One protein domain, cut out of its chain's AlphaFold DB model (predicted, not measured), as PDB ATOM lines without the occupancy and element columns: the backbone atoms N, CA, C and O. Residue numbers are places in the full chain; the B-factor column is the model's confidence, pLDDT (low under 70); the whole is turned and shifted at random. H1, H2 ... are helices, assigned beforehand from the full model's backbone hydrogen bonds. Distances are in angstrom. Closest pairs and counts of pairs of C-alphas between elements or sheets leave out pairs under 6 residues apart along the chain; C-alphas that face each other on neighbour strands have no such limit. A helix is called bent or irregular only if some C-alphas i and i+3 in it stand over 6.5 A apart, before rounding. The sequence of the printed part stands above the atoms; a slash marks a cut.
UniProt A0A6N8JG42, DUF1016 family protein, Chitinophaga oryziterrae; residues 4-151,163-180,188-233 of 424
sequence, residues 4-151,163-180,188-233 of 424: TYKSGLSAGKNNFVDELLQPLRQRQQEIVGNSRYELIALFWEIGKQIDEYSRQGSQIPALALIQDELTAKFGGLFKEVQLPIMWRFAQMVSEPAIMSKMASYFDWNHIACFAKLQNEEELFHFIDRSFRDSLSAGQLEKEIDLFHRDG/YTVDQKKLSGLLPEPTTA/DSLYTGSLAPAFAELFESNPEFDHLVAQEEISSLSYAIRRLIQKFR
ATOM      1  N   THR A   4      -8.916 -12.990 -29.622       30.39
ATOM      2  CA  THR A   4     -10.162 -13.759 -29.439       30.39
ATOM      3  C   THR A   4     -10.017 -14.966 -28.500       30.39
ATOM      4  O   THR A   4     -10.976 -15.370 -27.851       30.39
ATOM      5  N   TYR A   5      -8.808 -15.530 -28.373       31.66
ATOM      6  CA  TYR A   5      -8.538 -16.646 -27.454       31.66
ATOM      7  C   TYR A   5      -8.427 -16.201 -25.987       31.66
ATOM      8  O   TYR A   5      -8.875 -16.916 -25.096       31.66
ATOM      9  N   LYS A   6      -7.888 -15.001 -25.716       33.91
ATOM     10  CA  LYS A   6      -7.811 -14.462 -24.346       33.91
ATOM     11  C   LYS A   6      -9.182 -14.026 -23.815       33.91
ATOM     12  O   LYS A   6      -9.450 -14.242 -22.637       33.91
ATOM     13  N   SER A   7     -10.059 -13.492 -24.670       36.72
ATOM     14  CA  SER A   7     -11.422 -13.100 -24.277       36.72
ATOM     15  C   SER A   7     -12.341 -14.300 -24.015       36.72
ATOM     16  O   SER A   7     -13.165 -14.250 -23.108       36.72
ATOM     17  N   GLY A   8     -12.176 -15.411 -24.747       35.84
ATOM     18  CA  GLY A   8     -12.927 -16.651 -24.500       35.84
ATOM     19  C   GLY A   8     -12.540 -17.351 -23.188       35.84
ATOM     20  O   GLY A   8     -13.404 -17.879 -22.490       35.84
ATOM     21  N   LEU A   9     -11.256 -17.303 -22.813       43.94
ATOM     22  CA  LEU A   9     -10.763 -17.832 -21.536       43.94
ATOM     23  C   LEU A   9     -11.182 -16.976 -20.332       43.94
ATOM     24  O   LEU A   9     -11.440 -17.547 -19.276       43.94
ATOM     25  N   SER A  10     -11.276 -15.644 -20.455       52.84
ATOM     26  CA  SER A  10     -11.769 -14.797 -19.355       52.84
ATOM     27  C   SER A  10     -13.287 -14.903 -19.179       52.84
ATOM     28  O   SER A  10     -13.759 -14.995 -18.052       52.84
ATOM     29  N   ALA A  11     -14.054 -14.987 -20.273       51.81
ATOM     30  CA  ALA A  11     -15.505 -15.182 -20.214       51.81
ATOM     31  C   ALA A  11     -15.890 -16.554 -19.624       51.81
ATOM     32  O   ALA A  11     -16.781 -16.638 -18.785       51.81
ATOM     33  N   GLY A  12     -15.179 -17.628 -19.998       59.25
ATOM     34  CA  GLY A  12     -15.401 -18.969 -19.439       59.25
ATOM     35  C   GLY A  12     -14.948 -19.136 -17.981       59.25
ATOM     36  O   GLY A  12     -15.495 -19.983 -17.274       59.25
ATOM     37  N   LYS A  13     -13.972 -18.332 -17.528       60.47
ATOM     38  CA  LYS A  13     -13.546 -18.247 -16.120       60.47
ATOM     39  C   LYS A  13     -14.606 -17.568 -15.259       60.47
ATOM     40  O   LYS A  13     -14.998 -18.142 -14.252       60.47
ATOM     41  N   ASN A  14     -15.109 -16.414 -15.695       65.19
ATOM     42  CA  ASN A  14     -16.130 -15.672 -14.953       65.19
ATOM     43  C   ASN A  14     -17.432 -16.479 -14.824       65.19
ATOM     44  O   ASN A  14     -17.975 -16.568 -13.731       65.19
ATOM     45  N   ASN A  15     -17.854 -17.186 -15.882       77.81
ATOM     46  CA  ASN A  15     -19.046 -18.041 -15.818       77.81
ATOM     47  C   ASN A  15     -18.911 -19.188 -14.801       77.81
ATOM     48  O   ASN A  15     -19.874 -19.531 -14.133       77.81
ATOM     49  N   PHE A  16     -17.717 -19.777 -14.664       79.50
ATOM     50  CA  PHE A  16     -17.487 -20.856 -13.698       79.50
ATOM     51  C   PHE A  16     -17.467 -20.354 -12.248       79.50
ATOM     52  O   PHE A  16     -17.981 -21.023 -11.359       79.50
ATOM     53  N   VAL A  17     -16.898 -19.170 -12.007       78.50
ATOM     54  CA  VAL A  17     -16.971 -18.525 -10.689       78.50
ATOM     55  C   VAL A  17     -18.425 -18.244 -10.331       78.50
ATOM     56  O   VAL A  17     -18.864 -18.608  -9.246       78.50
ATOM     57  N   ASP A  18     -19.202 -17.678 -11.252       80.69
ATOM     58  CA  ASP A  18     -20.618 -17.404 -11.012       80.69
ATOM     59  C   ASP A  18     -21.436 -18.682 -10.773       80.69
ATOM     60  O   ASP A  18     -22.271 -18.698  -9.866       80.69
ATOM     61  N   GLU A  19     -21.154 -19.765 -11.509       84.62
ATOM     62  CA  GLU A  19     -21.738 -21.100 -11.294       84.62
ATOM     63  C   GLU A  19     -21.471 -21.639  -9.876       84.62
ATOM     64  O   GLU A  19     -22.347 -22.274  -9.296       84.62
ATOM     65  N   LEU A  20     -20.291 -21.382  -9.297       83.06
ATOM     66  CA  LEU A  20     -19.949 -21.810  -7.933       83.06
ATOM     67  C   LEU A  20     -20.535 -20.883  -6.863       83.06
ATOM     68  O   LEU A  20     -21.000 -21.333  -5.818       83.06
ATOM     69  N   LEU A  21     -20.518 -19.575  -7.107       82.44
ATOM     70  CA  LEU A  21     -20.935 -18.596  -6.110       82.44
ATOM     71  C   LEU A  21     -22.455 -18.427  -6.034       82.44
ATOM     72  O   LEU A  21     -22.965 -18.001  -5.000       82.44
ATOM     73  N   GLN A  22     -23.201 -18.736  -7.095       84.50
ATOM     74  CA  GLN A  22     -24.657 -18.574  -7.098       84.50
ATOM     75  C   GLN A  22     -25.369 -19.512  -6.102       84.50
ATOM     76  O   GLN A  22     -26.129 -18.984  -5.282       84.50
ATOM     77  N   PRO A  23     -25.093 -20.832  -6.068       85.44
ATOM     78  CA  PRO A  23     -25.642 -21.728  -5.048       85.44
ATOM     79  C   PRO A  23     -25.245 -21.305  -3.631       85.44
ATOM     80  O   PRO A  23     -26.071 -21.304  -2.718       85.44
ATOM     81  N   LEU A  24     -23.998 -20.859  -3.455       84.44
ATOM     82  CA  LEU A  24     -23.490 -20.379  -2.174       84.44
ATOM     83  C   LEU A  24     -24.266 -19.162  -1.663       84.44
ATOM     84  O   LEU A  24     -24.761 -19.169  -0.535       84.44
ATOM     85  N   ARG A  25     -24.407 -18.132  -2.508       82.62
ATOM     86  CA  ARG A  25     -25.171 -16.925  -2.180       82.62
ATOM     87  C   ARG A  25     -26.601 -17.278  -1.826       82.62
ATOM     88  O   ARG A  25     -27.076 -16.828  -0.793       82.62
ATOM     89  N   GLN A  26     -27.253 -18.121  -2.627       82.25
ATOM     90  CA  GLN A  26     -28.615 -18.573  -2.353       82.25
ATOM     91  C   GLN A  26     -28.724 -19.224  -0.965       82.25
ATOM     92  O   GLN A  26     -29.597 -18.853  -0.181       82.25
ATOM     93  N   ARG A  27     -27.816 -20.149  -0.625       84.88
ATOM     94  CA  ARG A  27     -27.813 -20.801   0.695       84.88
ATOM     95  C   ARG A  27     -27.608 -19.817   1.837       84.88
ATOM     96  O   ARG A  27     -28.266 -19.954   2.861       84.88
ATOM     97  N   GLN A  28     -26.753 -18.813   1.667       82.81
ATOM     98  CA  GLN A  28     -26.558 -17.762   2.671       82.81
ATOM     99  C   GLN A  28     -27.849 -16.976   2.928       82.81
ATOM    100  O   GLN A  28     -28.185 -16.725   4.086       82.81
ATOM    101  N   GLN A  29     -28.605 -16.635   1.875       79.69
ATOM    102  CA  GLN A  29     -29.885 -15.929   2.042       79.69
ATOM    103  C   GLN A  29     -30.896 -16.793   2.797       79.69
ATOM    104  O   GLN A  29     -31.585 -16.308   3.691       79.69
ATOM    105  N   GLU A  30     -30.956 -18.081   2.469       81.31
ATOM    106  CA  GLU A  30     -31.858 -19.019   3.130       81.31
ATOM    107  C   GLU A  30     -31.480 -19.291   4.584       81.31
ATOM    108  O   GLU A  30     -32.370 -19.428   5.417       81.31
ATOM    109  N   ILE A  31     -30.183 -19.358   4.900       85.88
ATOM    110  CA  ILE A  31     -29.700 -19.428   6.282       85.88
ATOM    111  C   ILE A  31     -30.225 -18.210   7.037       85.88
ATOM    112  O   ILE A  31     -30.966 -18.373   7.993       85.88
ATOM    113  N   VAL A  32     -29.953 -16.994   6.561       83.94
ATOM    114  CA  VAL A  32     -30.368 -15.760   7.250       83.94
ATOM    115  C   VAL A  32     -31.884 -15.680   7.416       83.94
ATOM    116  O   VAL A  32     -32.375 -15.379   8.505       83.94
ATOM    117  N   GLY A  33     -32.628 -15.967   6.346       80.19
ATOM    118  CA  GLY A  33     -34.084 -15.944   6.349       80.19
ATOM    119  C   GLY A  33     -34.683 -16.937   7.344       80.19
ATOM    120  O   GLY A  33     -35.553 -16.562   8.132       80.19
ATOM    121  N   ASN A  34     -34.175 -18.171   7.359       84.38
ATOM    122  CA  ASN A  34     -34.675 -19.211   8.251       84.38
ATOM    123  C   ASN A  34     -34.252 -18.975   9.700       84.38
ATOM    124  O   ASN A  34     -35.072 -19.172  10.588       84.38
ATOM    125  N   SER A  35     -33.040 -18.485   9.961       88.56
ATOM    126  CA  SER A  35     -32.612 -18.128  11.319       88.56
ATOM    127  C   SER A  35     -33.485 -17.036  11.914       88.56
ATOM    128  O   SER A  35     -33.912 -17.141  13.062       88.56
ATOM    129  N   ARG A  36     -33.813 -16.013  11.116       87.44
ATOM    130  CA  ARG A  36     -34.746 -14.959  11.522       87.44
ATOM    131  C   ARG A  36     -36.119 -15.538  11.843       87.44
ATOM    132  O   ARG A  36     -36.675 -15.232  12.894       87.44
ATOM    133  N   TYR A  37     -36.645 -16.373  10.952       88.38
ATOM    134  CA  TYR A  37     -37.933 -17.026  11.151       88.38
ATOM    135  C   TYR A  37     -37.961 -17.855  12.442       88.38
ATOM    136  O   TYR A  37     -38.857 -17.693  13.268       88.38
ATOM    137  N   GLU A  38     -36.970 -18.727  12.633       89.06
ATOM    138  CA  GLU A  38     -36.900 -19.625  13.784       89.06
ATOM    139  C   GLU A  38     -36.719 -18.849  15.098       89.06
ATOM    140  O   GLU A  38     -37.317 -19.229  16.103       89.06
ATOM    141  N   LEU A  39     -35.966 -17.740  15.095       93.50
ATOM    142  CA  LEU A  39     -35.822 -16.871  16.266       93.50
ATOM    143  C   LEU A  39     -37.154 -16.211  16.656       93.50
ATOM    144  O   LEU A  39     -37.528 -16.210  17.828       93.50
ATOM    145  N   ILE A  40     -37.899 -15.690  15.679       92.31
ATOM    146  CA  ILE A  40     -39.222 -15.096  15.922       92.31
ATOM    147  C   ILE A  40     -40.195 -16.154  16.449       92.31
ATOM    148  O   ILE A  40     -40.944 -15.888  17.390       92.31
ATOM    149  N   ALA A  41     -40.162 -17.363  15.886       92.44
ATOM    150  CA  ALA A  41     -40.975 -18.476  16.358       92.44
ATOM    151  C   ALA A  41     -40.619 -18.881  17.802       92.44
ATOM    152  O   ALA A  41     -41.524 -19.130  18.597       92.44
ATOM    153  N   LEU A  42     -39.330 -18.896  18.169       95.94
ATOM    154  CA  LEU A  42     -38.894 -19.119  19.553       95.94
ATOM    155  C   LEU A  42     -39.489 -18.063  20.490       95.94
ATOM    156  O   LEU A  42     -40.088 -18.414  21.504       95.94
ATOM    157  N   PHE A  43     -39.346 -16.782  20.156       96.75
ATOM    158  CA  PHE A  43     -39.859 -15.680  20.972       96.75
ATOM    159  C   PHE A  43     -41.379 -15.718  21.120       96.75
ATOM    160  O   PHE A  43     -41.904 -15.489  22.210       96.75
ATOM    161  N   TRP A  44     -42.090 -16.085  20.057       96.25
ATOM    162  CA  TRP A  44     -43.527 -16.321  20.107       96.25
ATOM    163  C   TRP A  44     -43.907 -17.471  21.052       96.25
ATOM    164  O   TRP A  44     -44.796 -17.317  21.887       96.25
ATOM    165  N   GLU A  45     -43.217 -18.615  20.968       96.12
ATOM    166  CA  GLU A  45     -43.474 -19.758  21.855       96.12
ATOM    167  C   GLU A  45     -43.134 -19.449  23.319       96.12
ATOM    168  O   GLU A  45     -43.881 -19.842  24.213       96.12
ATOM    169  N   ILE A  46     -42.066 -18.686  23.584       95.75
ATOM    170  CA  ILE A  46     -41.763 -18.172  24.930       95.75
ATOM    171  C   ILE A  46     -42.924 -17.312  25.436       95.75
ATOM    172  O   ILE A  46     -43.406 -17.518  26.550       95.75
ATOM    173  N   GLY A  47     -43.421 -16.394  24.604       94.62
ATOM    174  CA  GLY A  47     -44.586 -15.574  24.923       94.62
ATOM    175  C   GLY A  47     -45.827 -16.397  25.263       94.62
ATOM    176  O   GLY A  47     -46.521 -16.091  26.232       94.62
ATOM    177  N   LYS A  48     -46.078 -17.480  24.519       93.81
ATOM    178  CA  LYS A  48     -47.174 -18.416  24.801       93.81
ATOM    179  C   LYS A  48     -47.007 -19.143  26.127       93.81
ATOM    180  O   LYS A  48     -47.992 -19.291  26.841       93.81
ATOM    181  N   GLN A  49     -45.791 -19.570  26.474       92.12
ATOM    182  CA  GLN A  49     -45.529 -20.190  27.776       92.12
ATOM    183  C   GLN A  49     -45.820 -19.218  28.926       92.12
ATOM    184  O   GLN A  49     -46.433 -19.607  29.919       92.12
ATOM    185  N   ILE A  50     -45.440 -17.945  28.777       90.75
ATOM    186  CA  ILE A  50     -45.755 -16.898  29.761       90.75
ATOM    187  C   ILE A  50     -47.275 -16.705  29.873       90.75
ATOM    188  O   ILE A  50     -47.815 -16.649  30.978       90.75
ATOM    189  N   ASP A  51     -47.969 -16.634  28.736       89.12
ATOM    190  CA  ASP A  51     -49.417 -16.435  28.671       89.12
ATOM    191  C   ASP A  51     -50.204 -17.594  29.300       89.12
ATOM    192  O   ASP A  51     -51.122 -17.381  30.094       89.12
ATOM    193  N   GLU A  52     -49.813 -18.834  29.000       88.50
ATOM    194  CA  GLU A  52     -50.396 -20.039  29.586       88.50
ATOM    195  C   GLU A  52     -50.181 -20.088  31.103       88.50
ATOM    196  O   GLU A  52     -51.131 -20.315  31.855       88.50
ATOM    197  N   TYR A  53     -48.962 -19.791  31.558       85.50
ATOM    198  CA  TYR A  53     -48.636 -19.738  32.980       85.50
ATOM    199  C   TYR A  53     -49.445 -18.659  33.719       85.50
ATOM    200  O   TYR A  53     -49.972 -18.907  34.806       85.50
ATOM    201  N   SER A  54     -49.612 -17.476  33.115       82.12
ATOM    202  CA  SER A  54     -50.414 -16.382  33.679       82.12
ATOM    203  C   SER A  54     -51.893 -16.766  33.845       82.12
ATOM    204  O   SER A  54     -52.496 -16.458  34.877       82.12
ATOM    205  N   ARG A  55     -52.481 -17.491  32.882       81.25
ATOM    206  CA  ARG A  55     -53.884 -17.948  32.952       81.25
ATOM    207  C   ARG A  55     -54.146 -18.974  34.050       81.25
ATOM    208  O   ARG A  55     -55.272 -19.060  34.531       81.25
ATOM    209  N   GLN A  56     -53.135 -19.733  34.464       78.56
ATOM    210  CA  GLN A  56     -53.262 -20.741  35.523       78.56
ATOM    211  C   GLN A  56     -53.366 -20.126  36.932       78.56
ATOM    212  O   GLN A  56     -53.367 -20.855  37.923       78.56
ATOM    213  N   GLY A  57     -53.455 -18.793  37.054       62.06
ATOM    214  CA  GLY A  57     -53.622 -18.098  38.334       62.06
ATOM    215  C   GLY A  57     -52.384 -18.148  39.228       62.06
ATOM    216  O   GLY A  57     -52.437 -17.726  40.383       62.06
ATOM    217  N   SER A  58     -51.265 -18.654  38.704       58.28
ATOM    218  CA  SER A  58     -49.974 -18.563  39.368       58.28
ATOM    219  C   SER A  58     -49.568 -17.096  39.447       58.28
ATOM    220  O   SER A  58     -49.690 -16.359  38.466       58.28
ATOM    221  N   GLN A  59     -49.085 -16.654  40.614       54.81
ATOM    222  CA  GLN A  59     -48.371 -15.383  40.685       54.81
ATOM    223  C   GLN A  59     -47.246 -15.472  39.662       54.81
ATOM    224  O   GLN A  59     -46.392 -16.347  39.784       54.81
ATOM    225  N   ILE A  60     -47.284 -14.623  38.634       54.88
ATOM    226  CA  ILE A  60     -46.188 -14.505  37.679       54.88
ATOM    227  C   ILE A  60     -44.938 -14.267  38.544       54.88
ATOM    228  O   ILE A  60     -44.898 -13.233  39.221       54.88
ATOM    229  N   PRO A  61     -43.955 -15.199  38.609       56.22
ATOM    230  CA  PRO A  61     -42.663 -14.891  39.208       56.22
ATOM    231  C   PRO A  61     -42.240 -13.592  38.560       56.22
ATOM    232  O   PRO A  61     -42.387 -13.510  37.342       56.22
ATOM    233  N   ALA A  62     -41.824 -12.584  39.333       67.69
ATOM    234  CA  ALA A  62     -41.522 -11.264  38.782       67.69
ATOM    235  C   ALA A  62     -40.774 -11.464  37.458       67.69
ATOM    236  O   ALA A  62     -39.677 -12.010  37.494       67.69
ATOM    237  N   LEU A  63     -41.395 -11.161  36.302       77.69
ATOM    238  CA  LEU A  63     -40.831 -11.516  34.984       77.69
ATOM    239  C   LEU A  63     -39.396 -11.004  34.858       77.69
ATOM    240  O   LEU A  63     -38.591 -11.615  34.173       77.69
ATOM    241  N   ALA A  64     -39.087  -9.937  35.598       81.38
ATOM    242  CA  ALA A  64     -37.752  -9.448  35.896       81.38
ATOM    243  C   ALA A  64     -36.761 -10.542  36.341       81.38
ATOM    244  O   ALA A  64     -35.724 -10.666  35.721       81.38
ATOM    245  N   LEU A  65     -37.078 -11.389  37.327       82.62
ATOM    246  CA  LEU A  65     -36.197 -12.472  37.789       82.62
ATOM    247  C   LEU A  65     -35.916 -13.507  36.695       82.62
ATOM    248  O   LEU A  65     -34.779 -13.944  36.544       82.62
ATOM    249  N   ILE A  66     -36.938 -13.895  35.923       86.25
ATOM    250  CA  ILE A  66     -36.746 -14.808  34.784       86.25
ATOM    251  C   ILE A  66     -35.916 -14.104  33.707       86.25
ATOM    252  O   ILE A  66     -35.008 -14.701  33.148       86.25
ATOM    253  N   GLN A  67     -36.185 -12.830  33.434       88.12
ATOM    254  CA  GLN A  67     -35.438 -12.038  32.465       88.12
ATOM    255  C   GLN A  67     -33.964 -11.893  32.859       88.12
ATOM    256  O   GLN A  67     -33.098 -12.060  32.005       88.12
ATOM    257  N   ASP A  68     -33.676 -11.633  34.133       87.06
ATOM    258  CA  ASP A  68     -32.322 -11.537  34.680       87.06
ATOM    259  C   ASP A  68     -31.607 -12.887  34.563       87.06
ATOM    260  O   ASP A  68     -30.462 -12.946  34.112       87.06
ATOM    261  N   GLU A  69     -32.301 -13.987  34.882       87.12
ATOM    262  CA  GLU A  69     -31.776 -15.341  34.699       87.12
ATOM    263  C   GLU A  69     -31.445 -15.622  33.225       87.12
ATOM    264  O   GLU A  69     -30.345 -16.079  32.913       87.12
ATOM    265  N   LEU A  70     -32.376 -15.353  32.307       89.62
ATOM    266  CA  LEU A  70     -32.178 -15.597  30.878       89.62
ATOM    267  C   LEU A  70     -31.111 -14.676  30.286       89.62
ATOM    268  O   LEU A  70     -30.331 -15.125  29.458       89.62
ATOM    269  N   THR A  71     -31.024 -13.426  30.739       91.19
ATOM    270  CA  THR A  71     -29.974 -12.483  30.334       91.19
ATOM    271  C   THR A  71     -28.601 -12.981  30.763       91.19
ATOM    272  O   THR A  71     -27.665 -12.968  29.969       91.19
ATOM    273  N   ALA A  72     -28.475 -13.447  32.008       87.94
ATOM    274  CA  ALA A  72     -27.218 -13.984  32.518       87.94
ATOM    275  C   ALA A  72     -26.779 -15.258  31.777       87.94
ATOM    276  O   ALA A  72     -25.584 -15.516  31.672       87.94
ATOM    277  N   LYS A  73     -27.734 -16.053  31.272       85.19
ATOM    278  CA  LYS A  73     -27.464 -17.353  30.635       85.19
ATOM    279  C   LYS A  73     -27.335 -17.315  29.119       85.19
ATOM    280  O   LYS A  73     -26.548 -18.072  28.569       85.19
ATOM    281  N   PHE A  74     -28.145 -16.497  28.462       88.12
ATOM    282  CA  PHE A  74     -28.332 -16.497  27.011       88.12
ATOM    283  C   PHE A  74     -28.122 -15.109  26.388       88.12
ATOM    284  O   PHE A  74     -28.335 -14.928  25.191       88.12
ATOM    285  N   GLY A  75     -27.724 -14.126  27.198       89.69
ATOM    286  CA  GLY A  75     -27.201 -12.855  26.725       89.69
ATOM    287  C   GLY A  75     -28.241 -11.821  26.301       89.69
ATOM    288  O   GLY A  75     -29.352 -11.719  26.832       89.69
ATOM    289  N   GLY A  76     -27.823 -10.978  25.359       89.44
ATOM    290  CA  GLY A  76     -28.446  -9.711  24.990       89.44
ATOM    291  C   GLY A  76     -29.878  -9.800  24.484       89.44
ATOM    292  O   GLY A  76     -30.633  -8.852  24.669       89.44
ATOM    293  N   LEU A  77     -30.278 -10.936  23.910       91.50
ATOM    294  CA  LEU A  77     -31.631 -11.135  23.378       91.50
ATOM    295  C   LEU A  77     -32.721 -11.162  24.456       91.50
ATOM    296  O   LEU A  77     -33.900 -11.034  24.134       91.50
ATOM    297  N   PHE A  78     -32.332 -11.307  25.723       91.69
ATOM    298  CA  PHE A  78     -33.247 -11.291  26.861       91.69
ATOM    299  C   PHE A  78     -33.078 -10.053  27.752       91.69
ATOM    300  O   PHE A  78     -33.808  -9.921  28.730       91.69
ATOM    301  N   LYS A  79     -32.176  -9.120  27.412       88.12
ATOM    302  CA  LYS A  79     -32.028  -7.839  28.126       88.12
ATOM    303  C   LYS A  79     -33.234  -6.944  27.869       88.12
ATOM    304  O   LYS A  79     -33.739  -6.949  26.764       88.12
ATOM    305  N   GLU A  80     -33.611  -6.097  28.828       73.06
ATOM    306  CA  GLU A  80     -34.531  -4.957  28.616       73.06
ATOM    307  C   GLU A  80     -35.954  -5.305  28.124       73.06
ATOM    308  O   GLU A  80     -36.240  -5.284  26.933       73.06
ATOM    309  N   VAL A  81     -36.898  -5.533  29.045       81.31
ATOM    310  CA  VAL A  81     -38.356  -5.685  28.791       81.31
ATOM    311  C   VAL A  81     -38.758  -6.655  27.660       81.31
ATOM    312  O   VAL A  81     -39.911  -6.646  27.224       81.31
ATOM    313  N   GLN A  82     -37.866  -7.550  27.224       90.69
ATOM    314  CA  GLN A  82     -38.118  -8.452  26.095       90.69
ATOM    315  C   GLN A  82     -39.162  -9.507  26.429       90.69
ATOM    316  O   GLN A  82     -40.029  -9.769  25.604       90.69
ATOM    317  N   LEU A  83     -39.152 -10.082  27.637       92.06
ATOM    318  CA  LEU A  83     -40.167 -11.072  28.019       92.06
ATOM    319  C   LEU A  83     -41.594 -10.492  27.998       92.06
ATOM    320  O   LEU A  83     -42.474 -11.136  27.424       92.06
ATOM    321  N   PRO A  84     -41.849  -9.281  28.536       90.88
ATOM    322  CA  PRO A  84     -43.113  -8.585  28.318       90.88
ATOM    323  C   PRO A  84     -43.493  -8.422  26.835       90.88
ATOM    324  O   PRO A  84     -44.645  -8.658  26.477       90.88
ATOM    325  N   ILE A  85     -42.543  -8.074  25.960       92.81
ATOM    326  CA  ILE A  85     -42.784  -7.932  24.512       92.81
ATOM    327  C   ILE A  85     -43.116  -9.287  23.872       92.81
ATOM    328  O   ILE A  85     -44.076  -9.380  23.111       92.81
ATOM    329  N   MET A  86     -42.375 -10.349  24.199       95.31
ATOM    330  CA  MET A  86     -42.635 -11.719  23.735       95.31
ATOM    331  C   MET A  86     -44.025 -12.188  24.162       95.31
ATOM    332  O   MET A  86     -44.794 -12.695  23.345       95.31
ATOM    333  N   TRP A  87     -44.384 -11.960  25.427       93.06
ATOM    334  CA  TRP A  87     -45.717 -12.249  25.943       93.06
ATOM    335  C   TRP A  87     -46.791 -11.483  25.169       93.06
ATOM    336  O   TRP A  87     -47.770 -12.072  24.708       93.06
ATOM    337  N   ARG A  88     -46.576 -10.185  24.934       91.62
ATOM    338  CA  ARG A  88     -47.512  -9.359  24.173       91.62
ATOM    339  C   ARG A  88     -47.644  -9.806  22.719       91.62
ATOM    340  O   ARG A  88     -48.753  -9.827  22.191       91.62
ATOM    341  N   PHE A  89     -46.548 -10.220  22.090       95.00
ATOM    342  CA  PHE A  89     -46.558 -10.774  20.740       95.00
ATOM    343  C   PHE A  89     -47.426 -12.036  20.654       95.00
ATOM    344  O   PHE A  89     -48.256 -12.145  19.753       95.00
ATOM    345  N   ALA A  90     -47.313 -12.946  21.625       94.12
ATOM    346  CA  ALA A  90     -48.151 -14.143  21.693       94.12
ATOM    347  C   ALA A  90     -49.643 -13.838  21.920       94.12
ATOM    348  O   ALA A  90     -50.504 -14.568  21.434       94.12
ATOM    349  N   GLN A  91     -49.967 -12.754  22.626       91.31
ATOM    350  CA  GLN A  91     -51.355 -12.303  22.790       91.31
ATOM    351  C   GLN A  91     -51.917 -11.648  21.525       91.31
ATOM    352  O   GLN A  91     -53.092 -11.820  21.207       91.31
ATOM    353  N   MET A  92     -51.083 -10.884  20.816       93.56
ATOM    354  CA  MET A  92     -51.429 -10.242  19.548       93.56
ATOM    355  C   MET A  92     -51.658 -11.275  18.441       93.56
ATOM    356  O   MET A  92     -52.566 -11.124  17.625       93.56
ATOM    357  N   VAL A  93     -50.843 -12.329  18.425       92.88
ATOM    358  CA  VAL A  93     -50.840 -13.368  17.397       92.88
ATOM    359  C   VAL A  93     -51.099 -14.710  18.056       92.88
ATOM    360  O   VAL A  93     -50.176 -15.354  18.539       92.88
ATOM    361  N   SER A  94     -52.346 -15.161  18.080       89.69
ATOM    362  CA  SER A  94     -52.690 -16.434  18.727       89.69
ATOM    363  C   SER A  94     -52.537 -17.636  17.793       89.69
ATOM    364  O   SER A  94     -52.361 -18.767  18.254       89.69
ATOM    365  N   GLU A  95     -52.569 -17.411  16.477       90.25
ATOM    366  CA  GLU A  95     -52.526 -18.475  15.476       90.25
ATOM    367  C   GLU A  95     -51.108 -18.690  14.908       90.25
ATOM    368  O   GLU A  95     -50.510 -17.749  14.374       90.25
ATOM    369  N   PRO A  96     -50.587 -19.938  14.900       88.94
ATOM    370  CA  PRO A  96     -49.275 -20.245  14.320       88.94
ATOM    371  C   PRO A  96     -49.128 -19.813  12.854       88.94
ATOM    372  O   PRO A  96     -48.047 -19.412  12.427       88.94
ATOM    373  N   ALA A  97     -50.212 -19.878  12.073       87.94
ATOM    374  CA  ALA A  97     -50.204 -19.484  10.666       87.94
ATOM    375  C   ALA A  97     -49.928 -17.981  10.489       87.94
ATOM    376  O   ALA A  97     -49.178 -17.588   9.597       87.94
ATOM    377  N   ILE A  98     -50.485 -17.142  11.365       90.12
ATOM    378  CA  ILE A  98     -50.275 -15.690  11.346       90.12
ATOM    379  C   ILE A  98     -48.866 -15.355  11.833       90.12
ATOM    380  O   ILE A  98     -48.200 -14.527  11.216       90.12
ATOM    381  N   MET A  99     -48.372 -16.050  12.866       91.88
ATOM    382  CA  MET A  99     -46.975 -15.928  13.303       91.88
ATOM    383  C   MET A  99     -46.021 -16.221  12.144       91.88
ATOM    384  O   MET A  99     -45.112 -15.436  11.878       91.88
ATOM    385  N   SER A 100     -46.286 -17.294  11.394       85.94
ATOM    386  CA  SER A 100     -45.465 -17.695  10.253       85.94
ATOM    387  C   SER A 100     -45.450 -16.626   9.147       85.94
ATOM    388  O   SER A 100     -44.389 -16.288   8.610       85.94
ATOM    389  N   LYS A 101     -46.608 -16.010   8.862       86.94
ATOM    390  CA  LYS A 101     -46.700 -14.850   7.964       86.94
ATOM    391  C   LYS A 101     -45.903 -13.658   8.493       86.94
ATOM    392  O   LYS A 101     -45.095 -13.105   7.755       86.94
ATOM    393  N   MET A 102     -46.072 -13.282   9.761       88.69
ATOM    394  CA  MET A 102     -45.339 -12.153  10.346       88.69
ATOM    395  C   MET A 102     -43.825 -12.360  10.281       88.69
ATOM    396  O   MET A 102     -43.119 -11.475   9.808       88.69
ATOM    397  N   ALA A 103     -43.334 -13.543  10.654       86.56
ATOM    398  CA  ALA A 103     -41.913 -13.889  10.619       86.56
ATOM    399  C   ALA A 103     -41.312 -13.919   9.198       86.56
ATOM    400  O   ALA A 103     -40.096 -13.811   9.020       86.56
ATOM    401  N   SER A 104     -42.157 -14.052   8.169       83.12
ATOM    402  CA  SER A 104     -41.729 -13.993   6.768       83.12
ATOM    403  C   SER A 104     -41.401 -12.564   6.322       83.12
ATOM    404  O   SER A 104     -40.492 -12.366   5.511       83.12
ATOM    405  N   TYR A 105     -42.088 -11.563   6.876       84.19
ATOM    406  CA  TYR A 105     -41.983 -10.169   6.434       84.19
ATOM    407  C   TYR A 105     -41.237  -9.267   7.414       84.19
ATOM    408  O   TYR A 105     -40.479  -8.399   6.988       84.19
ATOM    409  N   PHE A 106     -41.388  -9.509   8.710       87.56
ATOM    410  CA  PHE A 106     -40.884  -8.650   9.770       87.56
ATOM    411  C   PHE A 106     -39.759  -9.336  10.542       87.56
ATOM    412  O   PHE A 106     -39.779 -10.548  10.747       87.56
ATOM    413  N   ASP A 107     -38.755  -8.562  10.952       87.31
ATOM    414  CA  ASP A 107     -37.776  -9.004  11.947       87.31
ATOM    415  C   ASP A 107     -38.293  -8.767  13.378       87.31
ATOM    416  O   ASP A 107     -39.385  -8.231  13.592       87.31
ATOM    417  N   TRP A 108     -37.499  -9.169  14.374       91.56
ATOM    418  CA  TRP A 108     -37.869  -8.988  15.775       91.56
ATOM    419  C   TRP A 108     -38.058  -7.518  16.168       91.56
ATOM    420  O   TRP A 108     -38.972  -7.214  16.927       91.56
ATOM    421  N   ASN A 109     -37.264  -6.594  15.624       90.69
ATOM    422  CA  ASN A 109     -37.360  -5.178  15.975       90.69
ATOM    423  C   ASN A 109     -38.679  -4.566  15.473       90.69
ATOM    424  O   ASN A 109     -39.307  -3.791  16.191       90.69
ATOM    425  N   HIS A 110     -39.156  -4.965  14.289       92.06
ATOM    426  CA  HIS A 110     -40.495  -4.592  13.816       92.06
ATOM    427  C   HIS A 110     -41.590  -5.160  14.724       92.06
ATOM    428  O   HIS A 110     -42.494  -4.435  15.136       92.06
ATOM    429  N   ILE A 111     -41.501  -6.448  15.076       93.25
ATOM    430  CA  ILE A 111     -42.478  -7.100  15.961       93.25
ATOM    431  C   ILE A 111     -42.510  -6.421  17.333       93.25
ATOM    432  O   ILE A 111     -43.590  -6.175  17.870       93.25
ATOM    433  N   ALA A 112     -41.347  -6.056  17.872       92.62
ATOM    434  CA  ALA A 112     -41.231  -5.326  19.124       92.62
ATOM    435  C   ALA A 112     -41.879  -3.935  19.051       92.62
ATOM    436  O   ALA A 112     -42.489  -3.507  20.028       92.62
ATOM    437  N   CYS A 113     -41.810  -3.246  17.905       93.19
ATOM    438  CA  CYS A 113     -42.548  -1.999  17.685       93.19
ATOM    439  C   CYS A 113     -44.063  -2.237  17.715       93.19
ATOM    440  O   CYS A 113     -44.777  -1.560  18.450       93.19
ATOM    441  N   PHE A 114     -44.554  -3.240  16.980       94.12
ATOM    442  CA  PHE A 114     -45.984  -3.566  16.934       94.12
ATOM    443  C   PHE A 114     -46.548  -3.966  18.301       94.12
ATOM    444  O   PHE A 114     -47.652  -3.560  18.662       94.12
ATOM    445  N   ALA A 115     -45.778  -4.706  19.098       91.75
ATOM    446  CA  ALA A 115     -46.175  -5.115  20.441       91.75
ATOM    447  C   ALA A 115     -46.383  -3.928  21.406       91.75
ATOM    448  O   ALA A 115     -47.129  -4.066  22.373       91.75
ATOM    449  N   LYS A 116     -45.758  -2.768  21.158       89.50
ATOM    450  CA  LYS A 116     -45.886  -1.559  21.996       89.50
ATOM    451  C   LYS A 116     -47.112  -0.698  21.661       89.50
ATOM    452  O   LYS A 116     -47.435   0.212  22.426       89.50
ATOM    453  N   LEU A 117     -47.775  -0.955  20.532       91.75
ATOM    454  CA  LEU A 117     -48.958  -0.202  20.108       91.75
ATOM    455  C   LEU A 117     -50.100  -0.382  21.104       91.75
ATOM    456  O   LEU A 117     -50.151  -1.390  21.807       91.75
ATOM    457  N   GLN A 118     -50.998   0.600  21.184       87.69
ATOM    458  CA  GLN A 118     -51.967   0.677  22.283       87.69
ATOM    459  C   GLN A 118     -53.326   0.046  21.949       87.69
ATOM    460  O   GLN A 118     -54.085  -0.319  22.846       87.69
ATOM    461  N   ASN A 119     -53.639  -0.117  20.663       89.62
ATOM    462  CA  ASN A 119     -54.900  -0.686  20.191       89.62
ATOM    463  C   ASN A 119     -54.745  -1.375  18.821       89.62
ATOM    464  O   ASN A 119     -53.709  -1.286  18.163       89.62
ATOM    465  N   GLU A 120     -55.798  -2.082  18.406       92.88
ATOM    466  CA  GLU A 120     -55.845  -2.818  17.138       92.88
ATOM    467  C   GLU A 120     -55.778  -1.896  15.907       92.88
ATOM    468  O   GLU A 120     -55.167  -2.259  14.903       92.88
ATOM    469  N   GLU A 121     -56.377  -0.705  15.971       92.00
ATOM    470  CA  GLU A 121     -56.401   0.226  14.836       92.00
ATOM    471  C   GLU A 121     -54.997   0.749  14.517       92.00
ATOM    472  O   GLU A 121     -54.591   0.752  13.353       92.00
ATOM    473  N   GLU A 122     -54.225   1.104  15.549       93.62
ATOM    474  CA  GLU A 122     -52.806   1.442  15.429       93.62
ATOM    475  C   GLU A 122     -52.012   0.283  14.827       93.62
ATOM    476  O   GLU A 122     -51.252   0.483  13.879       93.62
ATOM    477  N   LEU A 123     -52.211  -0.938  15.336       94.75
ATOM    478  CA  LEU A 123     -51.534  -2.130  14.823       94.75
ATOM    479  C   LEU A 123     -51.755  -2.303  13.322       94.75
ATOM    480  O   LEU A 123     -50.800  -2.468  12.562       94.75
ATOM    481  N   PHE A 124     -53.007  -2.245  12.881       95.00
ATOM    482  CA  PHE A 124     -53.343  -2.424  11.475       95.00
ATOM    483  C   PHE A 124     -52.836  -1.278  10.606       95.00
ATOM    484  O   PHE A 124     -52.318  -1.534   9.518       95.00
ATOM    485  N   HIS A 125     -52.921  -0.039  11.096       93.88
ATOM    486  CA  HIS A 125     -52.373   1.126  10.411       93.88
ATOM    487  C   HIS A 125     -50.870   0.970  10.154       93.88
ATOM    488  O   HIS A 125     -50.413   1.121   9.020       93.88
ATOM    489  N   PHE A 126     -50.101   0.626  11.188       94.94
ATOM    490  CA  PHE A 126     -48.648   0.537  11.081       94.94
ATOM    491  C   PHE A 126     -48.166  -0.706  10.329       94.94
ATOM    492  O   PHE A 126     -47.137  -0.631   9.658       94.94
ATOM    493  N   ILE A 127     -48.905  -1.822  10.357       93.19
ATOM    494  CA  ILE A 127     -48.620  -2.977   9.490       93.19
ATOM    495  C   ILE A 127     -48.816  -2.602   8.016       93.19
ATOM    496  O   ILE A 127     -47.910  -2.822   7.212       93.19
ATOM    497  N   ASP A 128     -49.959  -2.008   7.655       92.00
ATOM    498  CA  ASP A 128     -50.237  -1.585   6.273       92.00
ATOM    499  C   ASP A 128     -49.189  -0.584   5.773       92.00
ATOM    500  O   ASP A 128     -48.633  -0.737   4.681       92.00
ATOM    501  N   ARG A 129     -48.847   0.397   6.609       90.25
ATOM    502  CA  ARG A 129     -47.835   1.401   6.290       90.25
ATOM    503  C   ARG A 129     -46.440   0.801   6.129       90.25
ATOM    504  O   ARG A 129     -45.737   1.151   5.184       90.25
ATOM    505  N   SER A 130     -46.066  -0.158   6.979       90.25
ATOM    506  CA  SER A 130     -44.778  -0.856   6.865       90.25
ATOM    507  C   SER A 130     -44.628  -1.560   5.516       90.25
ATOM    508  O   SER A 130     -43.555  -1.509   4.919       90.25
ATOM    509  N   PHE A 131     -45.702  -2.160   4.994       86.94
ATOM    510  CA  PHE A 131     -45.694  -2.748   3.652       86.94
ATOM    511  C   PHE A 131     -45.678  -1.697   2.544       86.94
ATOM    512  O   PHE A 131     -44.885  -1.803   1.608       86.94
ATOM    513  N   ARG A 132     -46.549  -0.691   2.644       87.69
ATOM    514  CA  ARG A 132     -46.721   0.350   1.625       87.69
ATOM    515  C   ARG A 132     -45.447   1.159   1.403       87.69
ATOM    516  O   ARG A 132     -45.057   1.379   0.259       87.69
ATOM    517  N   ASP A 133     -44.797   1.541   2.495       88.31
ATOM    518  CA  ASP A 133     -43.656   2.455   2.490       88.31
ATOM    519  C   ASP A 133     -42.318   1.719   2.684       88.31
ATOM    520  O   ASP A 133     -41.258   2.342   2.654       88.31
ATOM    521  N   SER A 134     -42.349   0.385   2.840       86.38
ATOM    522  CA  SER A 134     -41.166  -0.458   3.083       86.38
ATOM    523  C   SER A 134     -40.325   0.038   4.266       86.38
ATOM    524  O   SER A 134     -39.099   0.149   4.172       86.38
ATOM    525  N   LEU A 135     -40.994   0.382   5.369       87.56
ATOM    526  CA  LEU A 135     -40.348   0.949   6.550       87.56
ATOM    527  C   LEU A 135     -39.375  -0.056   7.170       87.56
ATOM    528  O   LEU A 135     -39.717  -1.215   7.372       87.56
ATOM    529  N   SER A 136     -38.175   0.409   7.518       88.50
ATOM    530  CA  SER A 136     -37.302  -0.302   8.458       88.50
ATOM    531  C   SER A 136     -37.808  -0.159   9.896       88.50
ATOM    532  O   SER A 136     -38.502   0.808  10.213       88.50
ATOM    533  N   ALA A 137     -37.380  -1.046  10.800       88.62
ATOM    534  CA  ALA A 137     -37.796  -1.016  12.204       88.62
ATOM    535  C   ALA A 137     -37.525   0.344  12.869       88.62
ATOM    536  O   ALA A 137     -38.385   0.881  13.554       88.62
ATOM    537  N   GLY A 138     -36.363   0.950  12.600       89.38
ATOM    538  CA  GLY A 138     -36.024   2.268  13.146       89.38
ATOM    539  C   GLY A 138     -36.794   3.433  12.509       89.38
ATOM    540  O   GLY A 138     -36.904   4.495  13.117       89.38
ATOM    541  N   GLN A 139     -37.318   3.279  11.287       91.69
ATOM    542  CA  GLN A 139     -38.255   4.252  10.709       91.69
ATOM    543  C   GLN A 139     -39.647   4.076  11.311       91.69
ATOM    544  O   GLN A 139     -40.248   5.064  11.714       91.69
ATOM    545  N   LEU A 140     -40.112   2.831  11.422       93.12
ATOM    546  CA  LEU A 140     -41.377   2.481  12.056       93.12
ATOM    547  C   LEU A 140     -41.445   3.009  13.495       93.12
ATOM    548  O   LEU A 140     -42.410   3.677  13.845       93.12
ATOM    549  N   GLU A 141     -40.403   2.788  14.300       92.81
ATOM    550  CA  GLU A 141     -40.327   3.297  15.675       92.81
ATOM    551  C   GLU A 141     -40.472   4.825  15.727       92.81
ATOM    552  O   GLU A 141     -41.286   5.348  16.484       92.81
ATOM    553  N   LYS A 142     -39.766   5.551  14.849       92.75
ATOM    554  CA  LYS A 142     -39.884   7.017  14.758       92.75
ATOM    555  C   LYS A 142     -41.277   7.473  14.344       92.75
ATOM    556  O   LYS A 142     -41.739   8.502  14.826       92.75
ATOM    557  N   GLU A 143     -41.925   6.770  13.422       92.19
ATOM    558  CA  GLU A 143     -43.277   7.125  12.994       92.19
ATOM    559  C   GLU A 143     -44.314   6.876  14.090       92.19
ATOM    560  O   GLU A 143     -45.206   7.706  14.264       92.19
ATOM    561  N   ILE A 144     -44.171   5.792  14.856       91.94
ATOM    562  CA  ILE A 144     -44.999   5.521  16.037       91.94
ATOM    563  C   ILE A 144     -44.808   6.634  17.074       91.94
ATOM    564  O   ILE A 144     -45.788   7.221  17.532       91.94
ATOM    565  N   ASP A 145     -43.557   6.999  17.371       90.00
ATOM    566  CA  ASP A 145     -43.239   8.085  18.301       90.00
ATOM    567  C   ASP A 145     -43.847   9.427  17.867       90.00
ATOM    568  O   ASP A 145     -44.340  10.189  18.699       90.00
ATOM    569  N   LEU A 146     -43.803   9.748  16.569       88.56
ATOM    570  CA  LEU A 146     -44.410  10.967  16.025       88.56
ATOM    571  C   LEU A 146     -45.936  10.930  16.141       88.56
ATOM    572  O   LEU A 146     -46.538  11.901  16.594       88.56
ATOM    573  N   PHE A 147     -46.554   9.798  15.801       87.88
ATOM    574  CA  PHE A 147     -47.999   9.610  15.898       87.88
ATOM    575  C   PHE A 147     -48.512   9.809  17.333       87.88
ATOM    576  O   PHE A 147     -49.479  10.541  17.546       87.88
ATOM    577  N   HIS A 148     -47.831   9.232  18.329       85.75
ATOM    578  CA  HIS A 148     -48.193   9.395  19.743       85.75
ATOM    579  C   HIS A 148     -47.881  10.792  20.306       85.75
ATOM    580  O   HIS A 148     -48.478  11.190  21.303       85.75
ATOM    581  N   ARG A 149     -46.967  11.561  19.694       83.12
ATOM    582  CA  ARG A 149     -46.703  12.964  20.075       83.12
ATOM    583  C   ARG A 149     -47.755  13.931  19.536       83.12
ATOM    584  O   ARG A 149     -48.116  14.868  20.247       83.12
ATOM    585  N   ASP A 150     -48.223  13.716  18.308       79.69
ATOM    586  CA  ASP A 150     -49.165  14.613  17.625       79.69
ATOM    587  C   ASP A 150     -50.624  14.395  18.072       79.69
ATOM    588  O   ASP A 150     -51.435  15.326  18.054       79.69
ATOM    589  N   GLY A 151     -50.976  13.186  18.520       64.94
ATOM    590  CA  GLY A 151     -52.253  12.906  19.175       64.94
ATOM    591  C   GLY A 151     -52.186  13.229  20.668       64.94
ATOM    592  O   GLY A 151     -51.648  12.429  21.417       64.94
ATOM    593  N   TYR A 163     -54.990  -5.327  24.620       83.12
ATOM    594  CA  TYR A 163     -56.122  -5.443  23.689       83.12
ATOM    595  C   TYR A 163     -56.092  -6.776  22.942       83.12
ATOM    596  O   TYR A 163     -55.033  -7.395  22.792       83.12
ATOM    597  N   THR A 164     -57.271  -7.204  22.487       84.94
ATOM    598  CA  THR A 164     -57.462  -8.400  21.652       84.94
ATOM    599  C   THR A 164     -57.412  -8.005  20.180       84.94
ATOM    600  O   THR A 164     -57.923  -6.948  19.823       84.94
ATOM    601  N   VAL A 165     -56.818  -8.857  19.343       91.38
ATOM    602  CA  VAL A 165     -56.705  -8.637  17.895       91.38
ATOM    603  C   VAL A 165     -57.558  -9.644  17.140       91.38
ATOM    604  O   VAL A 165     -57.465 -10.853  17.372       91.38
ATOM    605  N   ASP A 166     -58.363  -9.149  16.207       94.00
ATOM    606  CA  ASP A 166     -59.077  -9.927  15.209       94.00
ATOM    607  C   ASP A 166     -58.064 -10.591  14.267       94.00
ATOM    608  O   ASP A 166     -57.531  -9.995  13.326       94.00
ATOM    609  N   GLN A 167     -57.815 -11.874  14.528       93.81
ATOM    610  CA  GLN A 167     -56.870 -12.698  13.777       93.81
ATOM    611  C   GLN A 167     -57.228 -12.780  12.287       93.81
ATOM    612  O   GLN A 167     -56.342 -12.861  11.436       93.81
ATOM    613  N   LYS A 168     -58.518 -12.700  11.932       93.38
ATOM    614  CA  LYS A 168     -58.954 -12.752  10.533       93.38
ATOM    615  C   LYS A 168     -58.586 -11.469   9.797       93.38
ATOM    616  O   LYS A 168     -58.114 -11.545   8.662       93.38
ATOM    617  N   LYS A 169     -58.779 -10.307  10.427       93.81
ATOM    618  CA  LYS A 169     -58.331  -9.022   9.864       93.81
ATOM    619  C   LYS A 169     -56.812  -8.972   9.763       93.81
ATOM    620  O   LYS A 169     -56.302  -8.662   8.691       93.81
ATOM    621  N   LEU A 170     -56.105  -9.364  10.825       92.38
ATOM    622  CA  LEU A 170     -54.643  -9.401  10.839       92.38
ATOM    623  C   LEU A 170     -54.089 -10.301   9.725       92.38
ATOM    624  O   LEU A 170     -53.235  -9.881   8.949       92.38
ATOM    625  N   SER A 171     -54.625 -11.516   9.582       90.69
ATOM    626  CA  SER A 171     -54.234 -12.442   8.512       90.69
ATOM    627  C   SER A 171     -54.517 -11.891   7.111       90.69
ATOM    628  O   SER A 171     -53.758 -12.178   6.189       90.69
ATOM    629  N   GLY A 172     -55.585 -11.101   6.946       91.00
ATOM    630  CA  GLY A 172     -55.944 -10.462   5.676       91.00
ATOM    631  C   GLY A 172     -55.045  -9.285   5.278       91.00
ATOM    632  O   GLY A 172     -54.972  -8.971   4.093       91.00
ATOM    633  N   LEU A 173     -54.359  -8.655   6.237       89.19
ATOM    634  CA  LEU A 173     -53.360  -7.607   5.978       89.19
ATOM    635  C   LEU A 173     -52.002  -8.184   5.578       89.19
ATOM    636  O   LEU A 173     -51.248  -7.550   4.844       89.19
ATOM    637  N   LEU A 174     -51.678  -9.378   6.077       87.56
ATOM    638  CA  LEU A 174     -50.410 -10.038   5.808       87.56
ATOM    639  C   LEU A 174     -50.478 -10.767   4.459       87.56
ATOM    640  O   LEU A 174     -51.304 -11.676   4.302       87.56
ATOM    641  N   PRO A 175     -49.595 -10.440   3.498       84.00
ATOM    642  CA  PRO A 175     -49.541 -11.169   2.242       84.00
ATOM    643  C   PRO A 175     -49.268 -12.655   2.490       84.00
ATOM    644  O   PRO A 175     -48.612 -13.030   3.466       84.00
ATOM    645  N   GLU A 176     -49.737 -13.525   1.595       80.25
ATOM    646  CA  GLU A 176     -49.305 -14.923   1.641       80.25
ATOM    647  C   GLU A 176     -47.785 -14.977   1.471       80.25
ATOM    648  O   GLU A 176     -47.266 -14.245   0.623       80.25
ATOM    649  N   PRO A 177     -47.053 -15.786   2.258       67.69
ATOM    650  CA  PRO A 177     -45.610 -15.893   2.120       67.69
ATOM    651  C   PRO A 177     -45.291 -16.314   0.687       67.69
ATOM    652  O   PRO A 177     -45.564 -17.444   0.279       67.69
ATOM    653  N   THR A 178     -44.747 -15.404  -0.120       58.50
ATOM    654  CA  THR A 178     -44.232 -15.800  -1.427       58.50
ATOM    655  C   THR A 178     -43.011 -16.673  -1.192       58.50
ATOM    656  O   THR A 178     -42.155 -16.332  -0.380       58.50
ATOM    657  N   THR A 179     -42.895 -17.779  -1.922       47.62
ATOM    658  CA  THR A 179     -41.798 -18.760  -1.793       47.62
ATOM    659  C   THR A 179     -40.395 -18.182  -1.966       47.62
ATOM    660  O   THR A 179     -39.413 -18.855  -1.668       47.62
ATOM    661  N   ALA A 180     -40.281 -16.946  -2.446       41.69
ATOM    662  CA  ALA A 180     -39.049 -16.189  -2.389       41.69
ATOM    663  C   ALA A 180     -38.924 -15.534  -1.005       41.69
ATOM    664  O   ALA A 180     -39.391 -14.413  -0.800       41.69
ATOM    665  N   ASP A 188     -28.483  -5.465   7.923       72.25
ATOM    666  CA  ASP A 188     -28.600  -5.771   9.343       72.25
ATOM    667  C   ASP A 188     -29.215  -7.173   9.506       72.25
ATOM    668  O   ASP A 188     -30.396  -7.381   9.221       72.25
ATOM    669  N   SER A 189     -28.397  -8.156   9.890       80.62
ATOM    670  CA  SER A 189     -28.802  -9.559  10.031       80.62
ATOM    671  C   SER A 189     -28.354 -10.156  11.362       80.62
ATOM    672  O   SER A 189     -27.490  -9.608  12.045       80.62
ATOM    673  N   LEU A 190     -28.869 -11.347  11.680       86.94
ATOM    674  CA  LEU A 190     -28.458 -12.118  12.857       86.94
ATOM    675  C   LEU A 190     -26.981 -12.561  12.843       86.94
ATOM    676  O   LEU A 190     -26.504 -13.062  13.852       86.94
ATOM    677  N   TYR A 191     -26.248 -12.393  11.737       86.38
ATOM    678  CA  TYR A 191     -24.854 -12.853  11.614       86.38
ATOM    679  C   TYR A 191     -23.837 -11.733  11.383       86.38
ATOM    680  O   TYR A 191     -22.642 -11.934  11.588       86.38
ATOM    681  N   THR A 192     -24.284 -10.558  10.946       75.88
ATOM    682  CA  THR A 192     -23.402  -9.446  10.544       75.88
ATOM    683  C   THR A 192     -23.875  -8.074  11.019       75.88
ATOM    684  O   THR A 192     -23.162  -7.090  10.836       75.88
ATOM    685  N   GLY A 193     -25.065  -8.005  11.613       77.62
ATOM    686  CA  GLY A 193     -25.728  -6.774  12.012       77.62
ATOM    687  C   GLY A 193     -25.664  -6.466  13.507       77.62
ATOM    688  O   GLY A 193     -24.892  -7.054  14.263       77.62
ATOM    689  N   SER A 194     -26.519  -5.542  13.934       80.44
ATOM    690  CA  SER A 194     -26.644  -5.068  15.315       80.44
ATOM    691  C   SER A 194     -27.036  -6.183  16.288       80.44
ATOM    692  O   SER A 194     -26.556  -6.217  17.419       80.44
ATOM    693  N   LEU A 195     -27.855  -7.133  15.829       84.00
ATOM    694  CA  LEU A 195     -28.281  -8.295  16.611       84.00
ATOM    695  C   LEU A 195     -27.262  -9.439  16.613       84.00
ATOM    696  O   LEU A 195     -27.426 -10.373  17.392       84.00
ATOM    697  N   ALA A 196     -26.221  -9.396  15.775       86.44
ATOM    698  CA  ALA A 196     -25.296 -10.518  15.633       86.44
ATOM    699  C   ALA A 196     -24.554 -10.893  16.926       86.44
ATOM    700  O   ALA A 196     -24.494 -12.085  17.222       86.44
ATOM    701  N   PRO A 197     -24.049  -9.943  17.743       88.69
ATOM    702  CA  PRO A 197     -23.433 -10.287  19.023       88.69
ATOM    703  C   PRO A 197     -24.422 -10.970  19.975       88.69
ATOM    704  O   PRO A 197     -24.138 -12.044  20.487       88.69
ATOM    705  N   ALA A 198     -25.622 -10.403  20.137       90.19
ATOM    706  CA  ALA A 198     -26.651 -10.958  21.017       90.19
ATOM    707  C   ALA A 198     -27.160 -12.328  20.532       90.19
ATOM    708  O   ALA A 198     -27.485 -13.196  21.337       90.19
ATOM    709  N   PHE A 199     -27.223 -12.535  19.213       91.44
ATOM    710  CA  PHE A 199     -27.571 -13.826  18.636       91.44
ATOM    711  C   PHE A 199     -26.451 -14.853  18.806       91.44
ATOM    712  O   PHE A 199     -26.763 -16.003  19.073       91.44
ATOM    713  N   ALA A 200     -25.176 -14.467  18.717       89.81
ATOM    714  CA  ALA A 200     -24.056 -15.364  19.002       89.81
ATOM    715  C   ALA A 200     -24.021 -15.786  20.485       89.81
ATOM    716  O   ALA A 200     -23.879 -16.976  20.764       89.81
ATOM    717  N   GLU A 201     -24.257 -14.847  21.414       89.88
ATOM    718  CA  GLU A 201     -24.349 -15.110  22.865       89.88
ATOM    719  C   GLU A 201     -25.386 -16.205  23.196       89.88
ATOM    720  O   GLU A 201     -25.174 -17.014  24.096       89.88
ATOM    721  N   LEU A 202     -26.478 -16.307  22.423       90.31
ATOM    722  CA  LEU A 202     -27.497 -17.355  22.586       90.31
ATOM    723  C   LEU A 202     -26.941 -18.778  22.400       90.31
ATOM    724  O   LEU A 202     -27.517 -19.741  22.910       90.31
ATOM    725  N   PHE A 203     -25.853 -18.936  21.645       87.50
ATOM    726  CA  PHE A 203     -25.257 -20.233  21.326       87.50
ATOM    727  C   PHE A 203     -24.023 -20.555  22.164       87.50
ATOM    728  O   PHE A 203     -23.636 -21.725  22.194       87.50
ATOM    729  N   GLU A 204     -23.471 -19.598  22.910       82.56
ATOM    730  CA  GLU A 204     -22.315 -19.822  23.779       82.56
ATOM    731  C   GLU A 204     -22.587 -20.952  24.786       82.56
ATOM    732  O   GLU A 204     -23.609 -20.998  25.477       82.56
ATOM    733  N   SER A 205     -21.695 -21.944  24.821       67.06
ATOM    734  CA  SER A 205     -21.829 -23.092  25.723       67.06
ATOM    735  C   SER A 205     -21.487 -22.676  27.150       67.06
ATOM    736  O   SER A 205     -20.409 -22.133  27.385       67.06
ATOM    737  N   ASN A 206     -22.365 -22.981  28.111       66.00
ATOM    738  CA  ASN A 206     -22.104 -22.735  29.525       66.00
ATOM    739  C   ASN A 206     -22.312 -24.029  30.341       66.00
ATOM    740  O   ASN A 206     -23.430 -24.309  30.791       66.00
ATOM    741  N   PRO A 207     -21.240 -24.832  30.525       59.00
ATOM    742  CA  PRO A 207     -21.322 -26.193  31.058       59.00
ATOM    743  C   PRO A 207     -21.979 -26.286  32.436       59.00
ATOM    744  O   PRO A 207     -22.721 -27.228  32.704       59.00
ATOM    745  N   GLU A 208     -21.751 -25.301  33.309       56.34
ATOM    746  CA  GLU A 208     -22.335 -25.275  34.657       56.34
ATOM    747  C   GLU A 208     -23.868 -25.174  34.626       56.34
ATOM    748  O   GLU A 208     -24.544 -25.693  35.514       56.34
ATOM    749  N   PHE A 209     -24.441 -24.567  33.581       56.78
ATOM    750  CA  PHE A 209     -25.885 -24.359  33.459       56.78
ATOM    751  C   PHE A 209     -26.594 -25.410  32.615       56.78
ATOM    752  O   PHE A 209     -27.763 -25.694  32.890       56.78
ATOM    753  N   ASP A 210     -25.907 -26.037  31.659       56.38
ATOM    754  CA  ASP A 210     -26.460 -27.160  30.892       56.38
ATOM    755  C   ASP A 210     -26.799 -28.345  31.822       56.38
ATOM    756  O   ASP A 210     -27.807 -29.028  31.632       56.38
ATOM    757  N   HIS A 211     -26.038 -28.528  32.910       53.44
ATOM    758  CA  HIS A 211     -26.347 -29.493  33.971       53.44
ATOM    759  C   HIS A 211     -27.546 -29.091  34.851       53.44
ATOM    760  O   HIS A 211     -28.252 -29.959  35.362       53.44
ATOM    761  N   LEU A 212     -27.822 -27.793  35.010       51.38
ATOM    762  CA  LEU A 212     -28.933 -27.287  35.829       51.38
ATOM    763  C   LEU A 212     -30.293 -27.388  35.127       51.38
ATOM    764  O   LEU A 212     -31.319 -27.411  35.801       51.38
ATOM    765  N   VAL A 213     -30.331 -27.523  33.795       53.44
ATOM    766  CA  VAL A 213     -31.556 -27.910  33.063       53.44
ATOM    767  C   VAL A 213     -32.022 -29.322  33.462       53.44
ATOM    768  O   VAL A 213     -33.175 -29.670  33.233       53.44
ATOM    769  N   ALA A 214     -31.178 -30.136  34.103       49.28
ATOM    770  CA  ALA A 214     -31.550 -31.460  34.602       49.28
ATOM    771  C   ALA A 214     -32.076 -31.470  36.054       49.28
ATOM    772  O   ALA A 214     -32.529 -32.518  36.509       49.28
ATOM    773  N   GLN A 215     -32.029 -30.347  36.788       47.31
ATOM    774  CA  GLN A 215     -32.490 -30.265  38.182       47.31
ATOM    775  C   GLN A 215     -33.764 -29.406  38.318       47.31
ATOM    776  O   GLN A 215     -33.879 -28.326  37.744       47.31
ATOM    777  N   GLU A 216     -34.740 -29.915  39.075       51.06
ATOM    778  CA  GLU A 216     -36.168 -29.550  39.016       51.06
ATOM    779  C   GLU A 216     -36.614 -28.296  39.806       51.06
ATOM    780  O   GLU A 216     -37.809 -28.040  39.901       51.06
ATOM    781  N   GLU A 217     -35.725 -27.460  40.354       50.06
ATOM    782  CA  GLU A 217     -36.129 -26.492  41.402       50.06
ATOM    783  C   GLU A 217     -36.034 -24.989  41.060       50.06
ATOM    784  O   GLU A 217     -35.743 -24.156  41.915       50.06
ATOM    785  N   ILE A 218     -36.373 -24.581  39.832       49.38
ATOM    786  CA  ILE A 218     -36.705 -23.170  39.530       49.38
ATOM    787  C   ILE A 218     -38.003 -23.159  38.722       49.38
ATOM    788  O   ILE A 218     -38.121 -23.972  37.812       49.38
ATOM    789  N   SER A 219     -38.953 -22.272  39.080       60.88
ATOM    790  CA  SER A 219     -40.345 -22.161  38.576       60.88
ATOM    791  C   SER A 219     -40.622 -22.875  37.243       60.88
ATOM    792  O   SER A 219     -39.886 -22.683  36.272       60.88
ATOM    793  N   SER A 220     -41.715 -23.646  37.155       76.94
ATOM    794  CA  SER A 220     -42.050 -24.433  35.951       76.94
ATOM    795  C   SER A 220     -42.005 -23.618  34.645       76.94
ATOM    796  O   SER A 220     -41.652 -24.172  33.606       76.94
ATOM    797  N   LEU A 221     -42.242 -22.299  34.706       84.81
ATOM    798  CA  LEU A 221     -42.065 -21.367  33.587       84.81
ATOM    799  C   LEU A 221     -40.598 -21.162  33.160       84.81
ATOM    800  O   LEU A 221     -40.296 -21.314  31.978       84.81
ATOM    801  N   SER A 222     -39.675 -20.841  34.078       84.38
ATOM    802  CA  SER A 222     -38.243 -20.687  33.738       84.38
ATOM    803  C   SER A 222     -37.679 -21.988  33.160       84.38
ATOM    804  O   SER A 222     -36.970 -21.988  32.153       84.38
ATOM    805  N   TYR A 223     -38.052 -23.134  33.738       83.75
ATOM    806  CA  TYR A 223     -37.702 -24.438  33.182       83.75
ATOM    807  C   TYR A 223     -38.239 -24.639  31.754       83.75
ATOM    808  O   TYR A 223     -37.470 -24.998  30.859       83.75
ATOM    809  N   ALA A 224     -39.523 -24.356  31.515       87.56
ATOM    810  CA  ALA A 224     -40.133 -24.481  30.193       87.56
ATOM    811  C   ALA A 224     -39.442 -23.590  29.146       87.56
ATOM    812  O   ALA A 224     -39.105 -24.068  28.061       87.56
ATOM    813  N   ILE A 225     -39.151 -22.329  29.486       91.50
ATOM    814  CA  ILE A 225     -38.460 -21.391  28.591       91.50
ATOM    815  C   ILE A 225     -37.036 -21.871  28.283       91.50
ATOM    816  O   ILE A 225     -36.643 -21.908  27.118       91.50
ATOM    817  N   ARG A 226     -36.279 -22.319  29.292       87.94
ATOM    818  CA  ARG A 226     -34.929 -22.874  29.088       87.94
ATOM    819  C   ARG A 226     -34.946 -24.080  28.151       87.94
ATOM    820  O   ARG A 226     -34.089 -24.177  27.277       87.94
ATOM    821  N   ARG A 227     -35.944 -24.964  28.266       86.50
ATOM    822  CA  ARG A 227     -36.107 -26.092  27.336       86.50
ATOM    823  C   ARG A 227     -36.414 -25.650  25.908       86.50
ATOM    824  O   ARG A 227     -35.880 -26.253  24.978       86.50
ATOM    825  N   LEU A 228     -37.244 -24.621  25.720       91.88
ATOM    826  CA  LEU A 228     -37.504 -24.054  24.392       91.88
ATOM    827  C   LEU A 228     -36.224 -23.494  23.767       91.88
ATOM    828  O   LEU A 228     -35.920 -23.818  22.620       91.88
ATOM    829  N   ILE A 229     -35.452 -22.721  24.534       91.62
ATOM    830  CA  ILE A 229     -34.177 -22.150  24.083       91.62
ATOM    831  C   ILE A 229     -33.181 -23.262  23.752       91.62
ATOM    832  O   ILE A 229     -32.578 -23.237  22.684       91.62
ATOM    833  N   GLN A 230     -33.047 -24.278  24.607       86.38
ATOM    834  CA  GLN A 230     -32.118 -25.380  24.367       86.38
ATOM    835  C   GLN A 230     -32.479 -26.176  23.110       86.38
ATOM    836  O   GLN A 230     -31.613 -26.451  22.281       86.38
ATOM    837  N   LYS A 231     -33.766 -26.489  22.926       86.38
ATOM    838  CA  LYS A 231     -34.263 -27.151  21.715       86.38
ATOM    839  C   LYS A 231     -34.022 -26.300  20.469       86.38
ATOM    840  O   LYS A 231     -33.682 -26.839  19.417       86.38
ATOM    841  N   PHE A 232     -34.212 -24.985  20.575       90.81
ATOM    842  CA  PHE A 232     -33.895 -24.058  19.497       90.81
ATOM    843  C   PHE A 232     -32.401 -24.103  19.167       90.81
ATOM    844  O   PHE A 232     -32.070 -24.356  18.017       90.81
ATOM    845  N   ARG A 233     -31.508 -23.950  20.153       88.62
ATOM    846  CA  ARG A 233     -30.050 -23.967  19.949       88.62
ATOM    847  C   ARG A 233     -29.591 -25.234  19.232       88.62
ATOM    848  O   ARG A 233     -28.935 -25.152  18.195       88.62
TER     849      ARG A 233
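AT A GLANCE: This is residues 4 to 151, 163 to 180 and 188 to 233 of the 424 residues of the protein "DUF1016 family protein" of Chitinophaga oryziterrae (UniProt A0A6N8JG42). One very long helix, H1, is the axis of the model: its first residues, 4 to 29, stick out as a bare arm, and its other half runs between two groups of shorter helices. On one side H3 crosses H1 and H4 packs on it, with H5, H6, H7 and H8 beyond them; on the other side H11 packs along H1, with H2, H9 and H10 in the same group. The printed part has 212 residues with eleven named helices, H1 to H11 in chain order, and no named strand: all helix. It is loose, with a radius of gyration of the C-alphas of 21.0 A, and spans 80 by 50 by 30 A.

HOW THE PARTS SIT: H1, residues 4 to 55, has a kink of 26 degrees near residue 21. H2, residues 63 to 78, is irregular, with C-alphas 73 and 76 9.6 A apart. H3, residues 82 to 92, touches H1 about perpendicular at 85 degrees, closest at the C-alphas of Gly 47 and Trp 87, 3.7 A. H4, residues 96 to 105, touches H1 at a steep tilt of 41 degrees, opposite ways, closest at the C-alphas of Tyr 37 and Ala 103, 5.1 A. H5, residues 108 to 115, touches H3, closest at the C-alphas of Phe 89 and Ala 115, 5.7 A. H5 and H6, residues 120 to 133, form a helical hairpin and only just touch, with 3 pairs of C-alphas within 8 A. H7, residues 137 to 150, touches H5, closest at the C-alphas of His 110 and Ala 137, 4.8 A. H8, residues 167 to 173, touches H4, closest at the C-alphas of Ile 98 and Ser 171, 5.9 A. H9, residues 196 to 201, touches H2, closest at the C-alphas of Gly 76 and Ala 198, 4.5 A. H10, residues 207 to 210, touches no helix. H11, residues 220 to 233, touches H1 at a shallow tilt of 9 degrees, opposite ways, closest at the C-alphas of Ile 46 and Ile 225, 5.9 A. Every O i to N i+4 pair is within hydrogen-bond range in H3, H4, H5, H6, H8, H9 and H11, against 46 of 48 in H1, 9 of 12 in H2 and 9 of 10 in H7; H10 is too short for such a pair.

IN THESE COORDINATES: H1 runs 76.3 A from C-alpha 4 at (-10.162, -13.759, -29.439) to C-alpha 55 at (-53.884, -17.948, 32.952). H6 measures 19.8 A, H7 20.1 A and H11 20.0 A, ending at C-alpha 233 at (-30.050, -23.967, 19.949).

THE WHOLE: The C-alphas farthest apart, of Thr 4 and Gly 57, are 80.6 A apart. Residues 152 to 162 and 181 to 187 are not printed, with C-alpha gaps of 19.3 A and 18.9 A. Confidence is under 70 at residues 4 to 14, 57 to 62, 151, 177 to 180 and 205 to 219.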